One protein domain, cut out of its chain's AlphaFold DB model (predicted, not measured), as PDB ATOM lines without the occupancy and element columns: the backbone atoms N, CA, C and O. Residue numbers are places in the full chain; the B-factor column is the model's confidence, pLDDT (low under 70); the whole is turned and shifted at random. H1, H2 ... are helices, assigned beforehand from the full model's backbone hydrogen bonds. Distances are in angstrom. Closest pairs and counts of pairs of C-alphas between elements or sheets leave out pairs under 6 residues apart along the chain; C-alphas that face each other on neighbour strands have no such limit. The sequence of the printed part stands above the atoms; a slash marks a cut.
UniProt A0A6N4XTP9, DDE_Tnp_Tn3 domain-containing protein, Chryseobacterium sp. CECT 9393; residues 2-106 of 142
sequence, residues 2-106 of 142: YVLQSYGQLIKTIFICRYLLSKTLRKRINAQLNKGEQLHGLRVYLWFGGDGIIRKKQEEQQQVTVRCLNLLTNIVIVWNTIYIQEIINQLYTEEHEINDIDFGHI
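What this domain is: This is residues 2 to 106 of the 142 residues of the protein "DDE_Tnp_Tn3 domain-containing protein" of Chryseobacterium sp. CECT 9393 (UniProt A0A6N4XTP9). Three long helices make a flat, open zigzag: H1 sticks out as an arm with residues 2 to 17, meets H2 at a corner, and the far end of H2 meets the long helix H3 part way along it. A short helix, H4, folds back from the end of H3 toward the open space between H2 and H3 and touches no helix. The printed part has 105 residues with four named helices in the order H1, H2, H3, H4 and no named strand; the class is all helix. The whole is extended, with a radius of gyration of the C-alphas of 20.5 A, and the C-alphas span 63 by 46 by 18 A.

Where its parts are: H1 holds residues 2 to 21 and is 28.8 A from first to last C-alpha, beginning at C-alpha 2, (-10.605, -42.758, -51.979). H2 holds residues 23 to 46 and is 34.2 A long. H3, the longest helix, holds residues 59 to 93 and is 51.2 A long, from C-alpha 59 at (-11.301, -28.930, -21.748). H4 holds residues 100 to 105 and is 9.9 A long, ending at C-alpha 105, (17.152, -12.827, -39.657).

How they stand to each other: H1 and H2 touch only at the corner by their link, with residues 18 to 20 of H1 and 25 to 26 of H2; the closest C-alphas are those of Tyr 19 and Arg 26, 5.9 A apart. Their lines are about perpendicular, at 76 degrees. H2 and H3 touch through residues 42 to 46 of H2 and 69 to 73 of H3 alone, the closest C-alphas being those of Arg 43 and Thr 73 at 6.3 A. They run opposite ways at a steep tilt of 68 degrees, only just short of about perpendicular. H1 is apart from H3 and H4, and H4 is apart from H2 and H3. In H1 and H3 every O i to N i+4 pair is within hydrogen-bond range; H2 has 19 of 20, and H4 has 0 of 2 but 3 of 3 O i to N i+3 pairs within range.

The domain as a whole: The two C-alphas farthest apart are those of Tyr 2 and Glu 94, at 63.9 A. Residues 2 to 17, 20 to 25 and 89 to 95 stand free. The printed part has no cut. The link from H1 to H2 is tight, that from H3 to H4 is short, and that from H2 to H3, residues 47 to 58, is long. The mean pLDDT of the printed part is 89.3, and it is under 70 at residues 50 to 53, 55 and 57, in the long link.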
ATOM      1  N   TYR A   2     -11.967 -42.621 -51.418       79.75
ATOM      2  CA  TYR A   2     -10.605 -42.758 -51.979       79.75
ATOM      3  C   TYR A   2     -10.115 -41.605 -52.875       79.75
ATOM      4  O   TYR A   2      -8.937 -41.273 -52.839       79.75
ATOM      5  N   VAL A   3     -10.995 -40.950 -53.644       87.56
ATOM      6  CA  VAL A   3     -10.582 -39.930 -54.633       87.56
ATOM      7  C   VAL A   3      -9.872 -38.731 -53.988       87.56
ATOM      8  O   VAL A   3      -8.827 -38.311 -54.482       87.56
ATOM      9  N   LEU A   4     -10.373 -38.217 -52.857       90.44
ATOM     10  CA  LEU A   4      -9.714 -37.108 -52.152       90.44
ATOM     11  C   LEU A   4      -8.364 -37.520 -51.555       90.44
ATOM     12  O   LEU A   4      -7.421 -36.731 -51.562       90.44
ATOM     13  N   GLN A   5      -8.252 -38.755 -51.061       93.94
ATOM     14  CA  GLN A   5      -7.002 -39.262 -50.502       93.94
ATOM     15  C   GLN A   5      -5.932 -39.408 -51.588       93.94
ATOM     16  O   GLN A   5      -4.814 -38.926 -51.410       93.94
ATOM     17  N   SER A   6      -6.280 -40.010 -52.727       91.94
ATOM     18  CA  SER A   6      -5.374 -40.158 -53.871       91.94
ATOM     19  C   SER A   6      -4.949 -38.801 -54.436       91.94
ATOM     20  O   SER A   6      -3.777 -38.591 -54.742       91.94
ATOM     21  N   TYR A   7      -5.877 -37.842 -54.504       95.06
ATOM     22  CA  TYR A   7      -5.571 -36.470 -54.906       95.06
ATOM     23  C   TYR A   7      -4.587 -35.789 -53.939       95.06
ATOM     24  O   TYR A   7      -3.598 -35.195 -54.370       95.06
ATOM     25  N   GLY A   8      -4.790 -35.943 -52.625       95.62
ATOM     26  CA  GLY A   8      -3.863 -35.436 -51.610       95.62
ATOM     27  C   GLY A   8      -2.465 -36.061 -51.702       95.62
ATOM     28  O   GLY A   8      -1.462 -35.356 -51.564       95.62
ATOM     29  N   GLN A   9      -2.376 -37.362 -51.995       95.75
ATOM     30  CA  GLN A   9      -1.097 -38.040 -52.231       95.75
ATOM     31  C   GLN A   9      -0.377 -37.479 -53.461       95.75
ATOM     32  O   GLN A   9       0.818 -37.200 -53.383       95.75
ATOM     33  N   LEU A  10      -1.096 -37.240 -54.563       96.25
ATOM     34  CA  LEU A  10      -0.529 -36.647 -55.776       96.25
ATOM     35  C   LEU A  10       0.048 -35.246 -55.510       96.25
ATOM     36  O   LEU A  10       1.195 -34.978 -55.872       96.25
ATOM     37  N   ILE A  11      -0.693 -34.384 -54.804       96.75
ATOM     38  CA  ILE A  11      -0.205 -33.054 -54.398       96.75
ATOM     39  C   ILE A  11       1.058 -33.171 -53.541       96.75
ATOM     40  O   ILE A  11       2.037 -32.460 -53.783       96.75
ATOM     41  N   LYS A  12       1.062 -34.075 -52.552       96.06
ATOM     42  CA  LYS A  12       2.215 -34.290 -51.669       96.06
ATOM     43  C   LYS A  12       3.446 -34.748 -52.454       96.06
ATOM     44  O   LYS A  12       4.528 -34.217 -52.222       96.06
ATOM     45  N   THR A  13       3.289 -35.670 -53.404       97.12
ATOM     46  CA  THR A  13       4.385 -36.138 -54.266       97.12
ATOM     47  C   THR A  13       4.958 -34.997 -55.102       97.12
ATOM     48  O   THR A  13       6.169 -34.783 -55.089       97.12
ATOM     49  N   ILE A  14       4.105 -34.199 -55.755       96.50
ATOM     50  CA  ILE A  14       4.544 -33.024 -56.527       96.50
ATOM     51  C   ILE A  14       5.308 -32.044 -55.628       96.50
ATOM     52  O   ILE A  14       6.374 -31.552 -56.005       96.50
ATOM     53  N   PHE A  15       4.792 -31.773 -54.428       95.94
ATOM     54  CA  PHE A  15       5.455 -30.903 -53.461       95.94
ATOM     55  C   PHE A  15       6.831 -31.438 -53.045       95.94
ATOM     56  O   PHE A  15       7.797 -30.681 -53.074       95.94
ATOM     57  N   ILE A  16       6.947 -32.728 -52.708       96.62
ATOM     58  CA  ILE A  16       8.218 -33.351 -52.306       96.62
ATOM     59  C   ILE A  16       9.238 -33.281 -53.444       96.62
ATOM     60  O   ILE A  16      10.375 -32.873 -53.211       96.62
ATOM     61  N   CYS A  17       8.844 -33.594 -54.681       96.56
ATOM     62  CA  CYS A  17       9.733 -33.473 -55.838       96.56
ATOM     63  C   CYS A  17      10.236 -32.031 -56.006       96.56
ATOM     64  O   CYS A  17      11.438 -31.804 -56.148       96.56
ATOM     65  N   ARG A  18       9.344 -31.033 -55.908       96.25
ATOM     66  CA  ARG A  18       9.727 -29.609 -55.956       96.25
ATOM     67  C   ARG A  18      10.661 -29.226 -54.810       96.25
ATOM     68  O   ARG A  18      11.621 -28.492 -55.033       96.25
ATOM     69  N   TYR A  19      10.387 -29.715 -53.603       95.38
ATOM     70  CA  TYR A  19      11.208 -29.482 -52.420       95.38
ATOM     71  C   TYR A  19      12.626 -30.028 -52.609       95.38
ATOM     72  O   TYR A  19      13.595 -29.308 -52.387       95.38
ATOM     73  N   LEU A  20      12.777 -31.266 -53.082       95.12
ATOM     74  CA  LEU A  20      14.092 -31.879 -53.285       95.12
ATOM     75  C   LEU A  20      14.905 -31.153 -54.368       95.12
ATOM     76  O   LEU A  20      16.088 -30.864 -54.165       95.12
ATOM     77  N   LEU A  21      14.262 -30.791 -55.481       96.81
ATOM     78  CA  LEU A  21      14.927 -30.178 -56.633       96.81
ATOM     79  C   LEU A  21      15.275 -28.694 -56.428       96.81
ATOM     80  O   LEU A  21      16.280 -28.218 -56.950       96.81
ATOM     81  N   SER A  22      14.493 -27.941 -55.648       96.69
ATOM     82  CA  SER A  22      14.689 -26.494 -55.483       96.69
ATOM     83  C   SER A  22      15.363 -26.133 -54.155       96.69
ATOM     84  O   SER A  22      14.765 -26.186 -53.081       96.69
ATOM     85  N   LYS A  23      16.623 -25.679 -54.212       95.81
ATOM     86  CA  LYS A  23      17.343 -25.160 -53.031       95.81
ATOM     87  C   LYS A  23      16.694 -23.891 -52.463       95.81
ATOM     88  O   LYS A  23      16.660 -23.715 -51.248       95.81
ATOM     89  N   THR A  24      16.181 -23.012 -53.322       95.06
ATOM     90  CA  THR A  24      15.528 -21.759 -52.908       95.06
ATOM     91  C   THR A  24      14.234 -22.031 -52.144       95.06
ATOM     92  O   THR A  24      14.022 -21.447 -51.082       95.06
ATOM     93  N   LEU A  25      13.421 -22.982 -52.619       94.25
ATOM     94  CA  LEU A  25      12.219 -23.433 -51.918       94.25
ATOM     95  C   LEU A  25      12.559 -24.020 -50.542       94.25
ATOM     96  O   LEU A  25      11.944 -23.627 -49.552       94.25
ATOM     97  N   ARG A  26      13.579 -24.887 -50.459       94.88
ATOM     98  CA  ARG A  26      14.051 -25.452 -49.180       94.88
ATOM     99  C   ARG A  26      14.484 -24.382 -48.192       94.88
ATOM    100  O   ARG A  26      14.041 -24.404 -47.051       94.88
ATOM    101  N   LYS A  27      15.305 -23.420 -48.628       92.50
ATOM    102  CA  LYS A  27      15.742 -22.308 -47.771       92.50
ATOM    103  C   LYS A  27      14.555 -21.512 -47.229       92.50
ATOM    104  O   LYS A  27      14.519 -21.233 -46.037       92.50
ATOM    105  N   ARG A  28      13.574 -21.182 -48.078       90.44
ATOM    106  CA  ARG A  28      12.363 -20.464 -47.652       90.44
ATOM    107  C   ARG A  28      11.559 -21.270 -46.630       90.44
ATOM    108  O   ARG A  28      11.121 -20.697 -45.641       90.44
ATOM    109  N   ILE A  29      11.374 -22.572 -46.858       92.56
ATOM    110  CA  ILE A  29      10.648 -23.448 -45.928       92.56
ATOM    111  C   ILE A  29      11.385 -23.544 -44.593       92.56
ATOM    112  O   ILE A  29      10.781 -23.271 -43.563       92.56
ATOM    113  N   ASN A  30      12.687 -23.831 -44.604       91.31
ATOM    114  CA  ASN A  30      13.486 -23.915 -43.380       91.31
ATOM    115  C   ASN A  30      13.506 -22.591 -42.612       91.31
ATOM    116  O   ASN A  30      13.406 -22.598 -41.396       91.31
ATOM    117  N   ALA A  31      13.558 -21.445 -43.297       89.06
ATOM    118  CA  ALA A  31      13.472 -20.149 -42.627       89.06
ATOM    119  C   ALA A  31      12.142 -19.960 -41.874       89.06
ATOM    120  O   ALA A  31      12.125 -19.353 -40.808       89.06
ATOM    121  N   GLN A  32      11.030 -20.480 -42.402       88.75
ATOM    122  CA  GLN A  32       9.739 -20.450 -41.706       88.75
ATOM    123  C   GLN A  32       9.669 -21.488 -40.580       88.75
ATOM    124  O   GLN A  32       9.166 -21.175 -39.503       88.75
ATOM    125  N   LEU A  33      10.210 -22.690 -40.801       91.06
ATOM    126  CA  LEU A  33      10.292 -23.730 -39.773       91.06
ATOM    127  C   LEU A  33      11.110 -23.255 -38.574       91.06
ATOM    128  O   LEU A  33      10.604 -23.301 -37.461       91.06
ATOM    129  N   ASN A  34      12.289 -22.678 -38.806       90.38
ATOM    130  CA  ASN A  34      13.152 -22.148 -37.750       90.38
ATOM    131  C   ASN A  34      12.422 -21.123 -36.866       90.38
ATOM    132  O   ASN A  34      12.581 -21.141 -35.648       90.38
ATOM    133  N   LYS A  35      11.583 -20.251 -37.450       88.12
ATOM    134  CA  LYS A  35      10.762 -19.297 -36.678       88.12
ATOM    135  C   LYS A  35       9.779 -20.019 -35.757       88.12
ATOM    136  O   LYS A  35       9.662 -19.672 -34.583       88.12
ATOM    137  N   GLY A  36       9.079 -21.022 -36.287       90.62
ATOM    138  CA  GLY A  36       8.160 -21.853 -35.512       90.62
ATOM    139  C   GLY A  36       8.878 -22.629 -34.410       90.62
ATOM    140  O   GLY A  36       8.444 -22.605 -33.263       90.62
ATOM    141  N   GLU A  37      10.003 -23.260 -34.730       91.94
ATOM    142  CA  GLU A  37      10.817 -24.044 -33.799       91.94
ATOM    143  C   GLU A  37      11.371 -23.195 -32.656       91.94
ATOM    144  O   GLU A  37      11.277 -23.608 -31.506       91.94
ATOM    145  N   GLN A  38      11.866 -21.985 -32.925       91.50
ATOM    146  CA  GLN A  38      12.322 -21.070 -31.875       91.50
ATOM    147  C   GLN A  38      11.179 -20.651 -30.941       91.50
ATOM    148  O   GLN A  38      11.340 -20.661 -29.721       91.50
ATOM    149  N   LEU A  39      10.000 -20.339 -31.493       92.00
ATOM    150  CA  LEU A  39       8.809 -20.036 -30.694       92.00
ATOM    151  C   LEU A  39       8.347 -21.242 -29.871       92.00
ATOM    152  O   LEU A  39       7.930 -21.084 -28.723       92.00
ATOM    153  N   HIS A  40       8.405 -22.446 -30.436       91.56
ATOM    154  CA  HIS A  40       8.109 -23.674 -29.706       91.56
ATOM    155  C   HIS A  40       9.150 -23.945 -28.618       91.56
ATOM    156  O   HIS A  40       8.761 -24.287 -27.504       91.56
ATOM    157  N   GLY A  41      10.433 -23.701 -28.885       92.12
ATOM    158  CA  GLY A  41      11.509 -23.764 -27.900       92.12
ATOM    159  C   GLY A  41      11.255 -22.831 -26.718       92.12
ATOM    160  O   GLY A  41      11.307 -23.274 -25.574       92.12
ATOM    161  N   LEU A  42      10.860 -21.580 -26.984       93.06
ATOM    162  CA  LEU A  42      10.463 -20.623 -25.948       93.06
ATOM    163  C   LEU A  42       9.273 -21.137 -25.125       93.06
ATOM    164  O   LEU A  42       9.305 -21.099 -23.899       93.06
ATOM    165  N   ARG A  43       8.224 -21.653 -25.773       91.75
ATOM    166  CA  ARG A  43       7.046 -22.194 -25.071       91.75
ATOM    167  C   ARG A  43       7.402 -23.382 -24.186       91.75
ATOM    168  O   ARG A  43       6.936 -23.438 -23.055       91.75
ATOM    169  N   VAL A  44       8.221 -24.309 -24.682       89.75
ATOM    170  CA  VAL A  44       8.706 -25.460 -23.907       89.75
ATOM    171  C   VAL A  44       9.566 -24.986 -22.738       89.75
ATOM    172  O   VAL A  44       9.417 -25.483 -21.625       89.75
ATOM    173  N   TYR A  45      10.418 -23.985 -22.957       90.50
ATOM    174  CA  TYR A  45      11.231 -23.391 -21.905       90.50
ATOM    175  C   TYR A  45      10.373 -22.774 -20.791       90.50
ATOM    176  O   TYR A  45      10.638 -23.035 -19.615       90.50
ATOM    177  N   LEU A  46       9.340 -22.003 -21.158       89.69
ATOM    178  CA  LEU A  46       8.388 -21.371 -20.238       89.69
ATOM    179  C   LEU A  46       7.457 -22.381 -19.554       89.69
ATOM    180  O   LEU A  46       7.055 -22.167 -18.410       89.69
ATOM    181  N   TRP A  47       7.129 -23.485 -20.226       85.75
ATOM    182  CA  TRP A  47       6.355 -24.592 -19.670       85.75
ATOM    183  C   TRP A  47       7.219 -25.462 -18.753       85.75
ATOM    184  O   TRP A  47       7.563 -26.611 -19.033       85.75
ATOM    185  N   PHE A  48       7.600 -24.890 -17.621       76.81
ATOM    186  CA  PHE A  48       8.399 -25.579 -16.624       76.81
ATOM    187  C   PHE A  48       7.570 -26.600 -15.818       76.81
ATOM    188  O   PHE A  48       6.427 -26.336 -15.453       76.81
ATOM    189  N   GLY A  49       8.157 -27.765 -15.510       70.69
ATOM    190  CA  GLY A  49       7.593 -28.756 -14.579       70.69
ATOM    191  C   GLY A  49       6.524 -29.703 -15.148       70.69
ATOM    192  O   GLY A  49       5.967 -30.509 -14.402       70.69
ATOM    193  N   GLY A  50       6.232 -29.634 -16.451       63.62
ATOM    194  CA  GLY A  50       5.187 -30.449 -17.082       63.62
ATOM    195  C   GLY A  50       5.537 -31.065 -18.436       63.62
ATOM    196  O   GLY A  50       4.622 -31.578 -19.070       63.62
ATOM    197  N   ASP A  51       6.791 -30.986 -18.898       64.88
ATOM    198  CA  ASP A  51       7.292 -31.551 -20.174       64.88
ATOM    199  C   ASP A  51       6.428 -31.251 -21.419       64.88
ATOM    200  O   ASP A  51       6.364 -32.034 -22.361       64.88
ATOM    201  N   GLY A  52       5.703 -30.128 -21.425       62.47
ATOM    202  CA  GLY A  52       4.761 -29.766 -22.494       62.47
ATOM    203  C   GLY A  52       3.447 -30.563 -22.499       62.47
ATOM    204  O   GLY A  52       2.627 -30.377 -23.395       62.47
ATOM    205  N   ILE A  53       3.213 -31.430 -21.510       68.06
ATOM    206  CA  ILE A  53       2.027 -32.283 -21.416       68.06
ATOM    207  C   ILE A  53       0.941 -31.585 -20.592       68.06
ATOM    208  O   ILE A  53       1.113 -31.279 -19.408       68.06
ATOM    209  N   ILE A  54      -0.231 -31.391 -21.197       71.31
ATOM    210  CA  ILE A  54      -1.412 -30.877 -20.501       71.31
ATOM    211  C   ILE A  54      -2.076 -32.033 -19.743       71.31
ATOM    212  O   ILE A  54      -2.787 -32.848 -20.318       71.31
ATOM    213  N   ARG A  55      -1.858 -32.105 -18.426       69.62
ATOM    214  CA  ARG A  55      -2.381 -33.190 -17.568       69.62
ATOM    215  C   ARG A  55      -3.838 -32.994 -17.113       69.62
ATOM    216  O   ARG A  55      -4.367 -33.819 -16.372       69.62
ATOM    217  N   LYS A  56      -4.492 -31.887 -17.487       73.44
ATOM    218  CA  LYS A  56      -5.863 -31.558 -17.050       73.44
ATOM    219  C   LYS A  56      -6.896 -32.299 -17.900       73.44
ATOM    220  O   LYS A  56      -6.802 -32.277 -19.120       73.44
ATOM    221  N   LYS A  57      -7.892 -32.929 -17.265       69.50
ATOM    222  CA  LYS A  57      -8.927 -33.735 -17.945       69.50
ATOM    223  C   LYS A  57     -10.053 -32.890 -18.563       69.50
ATOM    224  O   LYS A  57     -10.631 -33.300 -19.559       69.50
ATOM    225  N   GLN A  58     -10.367 -31.735 -17.974       82.31
ATOM    226  CA  GLN A  58     -11.448 -30.853 -18.425       82.31
ATOM    227  C   GLN A  58     -10.947 -29.875 -19.489       82.31
ATOM    228  O   GLN A  58      -9.944 -29.194 -19.269       82.31
ATOM    229  N   GLU A  59     -11.672 -29.768 -20.601       82.06
ATOM    230  CA  GLU A  59     -11.301 -28.930 -21.748       82.06
ATOM    231  C   GLU A  59     -11.082 -27.462 -21.357       82.06
ATOM    232  O   GLU A  59     -10.056 -26.879 -21.698       82.06
ATOM    233  N   GLU A  60     -11.979 -26.878 -20.558       85.31
ATOM    234  CA  GLU A  60     -11.857 -25.490 -20.092       85.31
ATOM    235  C   GLU A  60     -10.530 -25.235 -19.363       85.31
ATOM    236  O   GLU A  60      -9.858 -24.232 -19.602       85.31
ATOM    237  N   GLN A  61     -10.091 -26.178 -18.525       81.81
ATOM    238  CA  GLN A  61      -8.821 -26.069 -17.803       81.81
ATOM    239  C   GLN A  61      -7.620 -26.166 -18.754       81.81
ATOM    240  O   GLN A  61      -6.621 -25.466 -18.566       81.81
ATOM    241  N   GLN A  62      -7.708 -27.000 -19.796       84.75
ATOM    242  CA  GLN A  62      -6.685 -27.063 -20.844       84.75
ATOM    243  C   GLN A  62      -6.606 -25.731 -21.598       84.75
ATOM    244  O   GLN A  62      -5.516 -25.180 -21.752       84.75
ATOM    245  N   GLN A  63      -7.755 -25.174 -21.993       87.31
ATOM    246  CA  GLN A  63      -7.827 -23.898 -22.701       87.31
ATOM    247  C   GLN A  63      -7.241 -22.751 -21.876       87.31
ATOM    248  O   GLN A  63      -6.453 -21.970 -22.407       87.31
ATOM    249  N   VAL A  64      -7.570 -22.660 -20.582       89.44
ATOM    250  CA  VAL A  64      -6.982 -21.652 -19.685       89.44
ATOM    251  C   VAL A  64      -5.463 -21.790 -19.658       89.44
ATOM    252  O   VAL A  64      -4.757 -20.805 -19.856       89.44
ATOM    253  N   THR A  65      -4.946 -23.012 -19.515       87.50
ATOM    254  CA  THR A  65      -3.496 -23.237 -19.447       87.50
ATOM    255  C   THR A  65      -2.792 -22.835 -20.750       87.50
ATOM    256  O   THR A  65      -1.769 -22.150 -20.722       87.50
ATOM    257  N   VAL A  66      -3.368 -23.183 -21.906       89.31
ATOM    258  CA  VAL A  66      -2.849 -22.787 -23.226       89.31
ATOM    259  C   VAL A  66      -2.891 -21.268 -23.409       89.31
ATOM    260  O   VAL A  66      -1.932 -20.680 -23.910       89.31
ATOM    261  N   ARG A  67      -3.974 -20.608 -22.983       92.25
ATOM    262  CA  ARG A  67      -4.106 -19.144 -23.051       92.25
ATOM    263  C   ARG A  67      -3.084 -18.443 -22.160       92.25
ATOM    264  O   ARG A  67      -2.451 -17.498 -22.619       92.25
ATOM    265  N   CYS A  68      -2.868 -18.927 -20.939       92.25
ATOM    266  CA  CYS A  68      -1.836 -18.404 -20.044       92.25
ATOM    267  C   CYS A  68      -0.432 -18.563 -20.643       92.25
ATOM    268  O   CYS A  68       0.340 -17.605 -20.637       92.25
ATOM    269  N   LEU A  69      -0.114 -19.726 -21.223       92.00
ATOM    270  CA  LEU A  69       1.168 -19.935 -21.900       92.00
ATOM    271  C   LEU A  69       1.337 -18.993 -23.099       92.00
ATOM    272  O   LEU A  69       2.407 -18.412 -23.274       92.00
ATOM    273  N   ASN A  70       0.291 -18.820 -23.912       93.81
ATOM    274  CA  ASN A  70       0.292 -17.870 -25.027       93.81
ATOM    275  C   ASN A  70       0.559 -16.441 -24.546       93.81
ATOM    276  O   ASN A  70       1.397 -15.754 -25.122       93.81
ATOM    277  N   LEU A  71      -0.117 -16.013 -23.476       96.06
ATOM    278  CA  LEU A  71       0.077 -14.692 -22.891       96.06
ATOM    279  C   LEU A  71       1.522 -14.500 -22.422       96.06
ATOM    280  O   LEU A  71       2.160 -13.524 -22.804       96.06
ATOM    281  N   LEU A  72       2.063 -15.454 -21.660       94.12
ATOM    282  CA  LEU A  72       3.439 -15.396 -21.167       94.12
ATOM    283  C   LEU A  72       4.461 -15.369 -22.314       94.12
ATOM    284  O   LEU A  72       5.404 -14.584 -22.288       94.12
ATOM    285  N   THR A  73       4.238 -16.184 -23.347       94.94
ATOM    286  CA  THR A  73       5.080 -16.214 -24.553       94.94
ATOM    287  C   THR A  73       5.086 -14.849 -25.242       94.94
ATOM    288  O   THR A  73       6.150 -14.341 -25.586       94.94
ATOM    289  N   ASN A  74       3.918 -14.219 -25.394       96.19
ATOM    290  CA  ASN A  74       3.807 -12.897 -26.005       96.19
ATOM    291  C   ASN A  74       4.485 -11.809 -25.162       96.19
ATOM    292  O   ASN A  74       5.145 -10.944 -25.729       96.19
ATOM    293  N   ILE A  75       4.379 -11.866 -23.830       96.06
ATOM    294  CA  ILE A  75       5.075 -10.933 -22.930       96.06
ATOM    295  C   ILE A  75       6.591 -11.012 -23.147       96.06
ATOM    296  O   ILE A  75       7.238  -9.980 -23.304       96.06
ATOM    297  N   VAL A  76       7.149 -12.226 -23.217       95.44
ATOM    298  CA  VAL A  76       8.583 -12.422 -23.484       95.44
ATOM    299  C   VAL A  76       8.973 -11.904 -24.868       95.44
ATOM    300  O   VAL A  76       9.977 -11.213 -24.992       95.44
ATOM    301  N   ILE A  77       8.177 -12.181 -25.902       95.50
ATOM    302  CA  ILE A  77       8.437 -11.683 -27.263       95.50
ATOM    303  C   ILE A  77       8.465 -10.153 -27.290       95.50
ATOM    304  O   ILE A  77       9.369  -9.568 -27.887       95.50
ATOM    305  N   VAL A  78       7.501  -9.497 -26.639       95.81
ATOM    306  CA  VAL A  78       7.443  -8.030 -26.562       95.81
ATOM    307  C   VAL A  78       8.657  -7.487 -25.814       95.81
ATOM    308  O   VAL A  78       9.315  -6.578 -26.315       95.81
ATOM    309  N   TRP A  79       8.996  -8.079 -24.665       94.56
ATOM    310  CA  TRP A  79      10.192  -7.720 -23.907       94.56
ATOM    311  C   TRP A  79      11.446  -7.818 -24.782       94.56
ATOM    312  O   TRP A  79      12.163  -6.836 -24.952       94.56
ATOM    313  N   ASN A  80      11.670  -8.968 -25.413       95.06
ATOM    314  CA  ASN A  80      12.817  -9.195 -26.287       95.06
ATOM    315  C   ASN A  80      12.876  -8.188 -27.432       95.06
ATOM    316  O   ASN A  80      13.940  -7.656 -27.713       95.06
ATOM    317  N   THR A  81      11.740  -7.890 -28.061       94.38
ATOM    318  CA  THR A  81      11.670  -6.938 -29.178       94.38
ATOM    319  C   THR A  81      12.095  -5.533 -28.741       94.38
ATOM    320  O   THR A  81      12.884  -4.894 -29.433       94.38
ATOM    321  N   ILE A  82      11.643  -5.073 -27.567       94.62
ATOM    322  CA  ILE A  82      12.036  -3.768 -27.011       94.62
ATOM    323  C   ILE A  82      13.542  -3.731 -26.728       94.62
ATOM    324  O   ILE A  82      14.223  -2.786 -27.119       94.62
ATOM    325  N   TYR A  83      14.088  -4.768 -26.089       93.62
ATOM    326  CA  TYR A  83      15.516  -4.807 -25.762       93.62
ATOM    327  C   TYR A  83      16.407  -4.980 -26.996       93.62
ATOM    328  O   TYR A  83      17.473  -4.377 -27.046       93.62
ATOM    329  N   ILE A  84      15.977  -5.738 -28.008       93.00
ATOM    330  CA  ILE A  84      16.672  -5.826 -29.299       93.00
ATOM    331  C   ILE A  84      16.746  -4.441 -29.949       93.00
ATOM    332  O   ILE A  84      17.814  -4.058 -30.417       93.00
ATOM    333  N   GLN A  85      15.660  -3.661 -29.922       92.25
ATOM    334  CA  GLN A  85      15.677  -2.295 -30.447       92.25
ATOM    335  C   GLN A  85      16.666  -1.399 -29.691       92.25
ATOM    336  O   GLN A  85      17.386  -0.621 -30.313       92.25
ATOM    337  N   GLU A  86      16.739  -1.507 -28.363       92.31
ATOM    338  CA  GLU A  86      17.730  -0.751 -27.590       92.31
ATOM    339  C   GLU A  86      19.168  -1.178 -27.889       92.31
ATOM    340  O   GLU A  86      20.038  -0.317 -27.977       92.31
ATOM    341  N   ILE A  87      19.419  -2.474 -28.097       91.19
ATOM    342  CA  ILE A  87      20.737  -2.975 -28.513       91.19
ATOM    343  C   ILE A  87      21.113  -2.391 -29.875       91.19
ATOM    344  O   ILE A  87      22.218  -1.889 -30.034       91.19
ATOM    345  N   ILE A  88      20.187  -2.387 -30.836       91.12
ATOM    346  CA  ILE A  88      20.405  -1.786 -32.158       91.12
ATOM    347  C   ILE A  88      20.725  -0.287 -32.029       91.12
ATOM    348  O   ILE A  88      21.686   0.191 -32.625       91.12
ATOM    349  N   ASN A  89      19.979   0.450 -31.201       91.06
ATOM    350  CA  ASN A  89      20.234   1.873 -30.954       91.06
ATOM    351  C   ASN A  89      21.624   2.116 -30.335       91.06
ATOM    352  O   ASN A  89      22.302   3.080 -30.696       91.06
ATOM    353  N   GLN A  90      22.051   1.252 -29.409       89.94
ATOM    354  CA  GLN A  90      23.389   1.320 -28.824       89.94
ATOM    355  C   GLN A  90      24.467   1.050 -29.882       89.94
ATOM    356  O   GLN A  90      25.405   1.834 -29.979       89.94
ATOM    357  N   LEU A  91      24.303   0.023 -30.720       90.44
ATOM    358  CA  LEU A  91      25.257  -0.302 -31.787       90.44
ATOM    359  C   LEU A  91      25.409   0.840 -32.805       90.44
ATOM    360  O   LEU A  91      26.525   1.130 -33.227       90.44
ATOM    361  N   TYR A  92      24.319   1.538 -33.146       89.50
ATOM    362  CA  TYR A  92      24.397   2.752 -33.969       89.50
ATOM    363  C   TYR A  92      25.183   3.878 -33.285       89.50
ATOM    364  O   TYR A  92      25.901   4.615 -33.952       89.50
ATOM    365  N   THR A  93      25.059   4.015 -31.962       89.31
ATOM    366  CA  THR A  93      25.807   5.019 -31.183       89.31
ATOM    367  C   THR A  93      27.298   4.674 -31.100       89.31
ATOM    368  O   THR A  93      28.132   5.568 -31.011       89.31
ATOM    369  N   GLU A  94      27.636   3.386 -31.147       90.06
ATOM    370  CA  GLU A  94      29.006   2.854 -31.149       90.06
ATOM    371  C   GLU A  94      29.643   2.825 -32.556       90.06
ATOM    372  O   GLU A  94      30.734   2.287 -32.720       90.06
ATOM    373  N   GLU A  95      28.983   3.413 -33.565       89.12
ATOM    374  CA  GLU A  95      29.433   3.480 -34.968       89.12
ATOM    375  C   GLU A  95      29.689   2.103 -35.613       89.12
ATOM    376  O   GLU A  95      30.497   1.960 -36.533       89.12
ATOM    377  N   HIS A  96      28.971   1.066 -35.172       88.00
ATOM    378  CA  HIS A  96      29.018  -0.242 -35.821       88.00
ATOM    379  C   HIS A  96      28.252  -0.236 -37.155       88.00
ATOM    380  O   HIS A  96      27.119   0.241 -37.236       88.00
ATOM    381  N   GLU A  97      28.837  -0.829 -38.202       86.31
ATOM    382  CA  GLU A  97      28.138  -1.057 -39.470       86.31
ATOM    383  C   GLU A  97      27.059  -2.139 -39.295       86.31
ATOM    384  O   GLU A  97      27.362  -3.309 -39.050       86.31
ATOM    385  N   ILE A  98      25.789  -1.750 -39.429       86.19
ATOM    386  CA  ILE A  98      24.632  -2.651 -39.371       86.19
ATOM    387  C   ILE A  98      23.957  -2.651 -40.741       86.19
ATOM    388  O   ILE A  98      23.592  -1.596 -41.256       86.19
ATOM    389  N   ASN A  99      23.766  -3.834 -41.327       89.38
ATOM    390  CA  ASN A  99      23.033  -3.986 -42.577       89.38
ATOM    391  C   ASN A  99      21.548  -4.256 -42.296       89.38
ATOM    392  O   ASN A  99      21.205  -5.225 -41.621       89.38
ATOM    393  N   ASP A 100      20.655  -3.460 -42.887       85.75
ATOM    394  CA  ASP A 100      19.205  -3.597 -42.702       85.75
ATOM    395  C   ASP A 100      18.658  -4.978 -43.107       85.75
ATOM    396  O   ASP A 100      17.630  -5.433 -42.599       85.75
ATOM    397  N   ILE A 101      19.354  -5.679 -44.010       88.19
ATOM    398  CA  ILE A 101      18.996  -7.038 -44.438       88.19
ATOM    399  C   ILE A 101      19.049  -8.019 -43.254       88.19
ATOM    400  O   ILE A 101      18.241  -8.953 -43.189       88.19
ATOM    401  N   ASP A 102      19.941  -7.787 -42.288       86.12
ATOM    402  CA  ASP A 102      20.153  -8.683 -41.151       86.12
ATOM    403  C   ASP A 102      18.980  -8.668 -40.167       86.12
ATOM    404  O   ASP A 102      18.697  -9.684 -39.526       86.12
ATOM    405  N   PHE A 103      18.197  -7.584 -40.120       85.44
ATOM    406  CA  PHE A 103      16.990  -7.516 -39.291       85.44
ATOM    407  C   PHE A 103      15.960  -8.586 -39.666       85.44
ATOM    408  O   PHE A 103      15.250  -9.099 -38.799       85.44
ATOM    409  N   GLY A 104      15.918  -9.004 -40.937       83.19
ATOM    410  CA  GLY A 104      15.055 -10.095 -41.396       83.19
ATOM    411  C   GLY A 104      15.422 -11.471 -40.818       83.19
ATOM    412  O   GLY A 104      14.615 -12.407 -40.896       83.19
ATOM    413  N   HIS A 105      16.620 -11.600 -40.243       84.12
ATOM    414  CA  HIS A 105      17.152 -12.827 -39.657       84.12
ATOM    415  C   HIS A 105      17.062 -12.863 -38.127       84.12
ATOM    416  O   HIS A 105      17.253 -13.931 -37.538       84.12
ATOM    417  N   ILE A 106      16.719 -11.745 -37.482       87.94
ATOM    418  CA  ILE A 106      16.588 -11.673 -36.028       87.94
ATOM    419  C   ILE A 106      15.252 -12.278 -35.595       87.94
ATOM    420  O   ILE A 106      14.185 -11.976 -36.131       87.94
TER     421      ILE A 106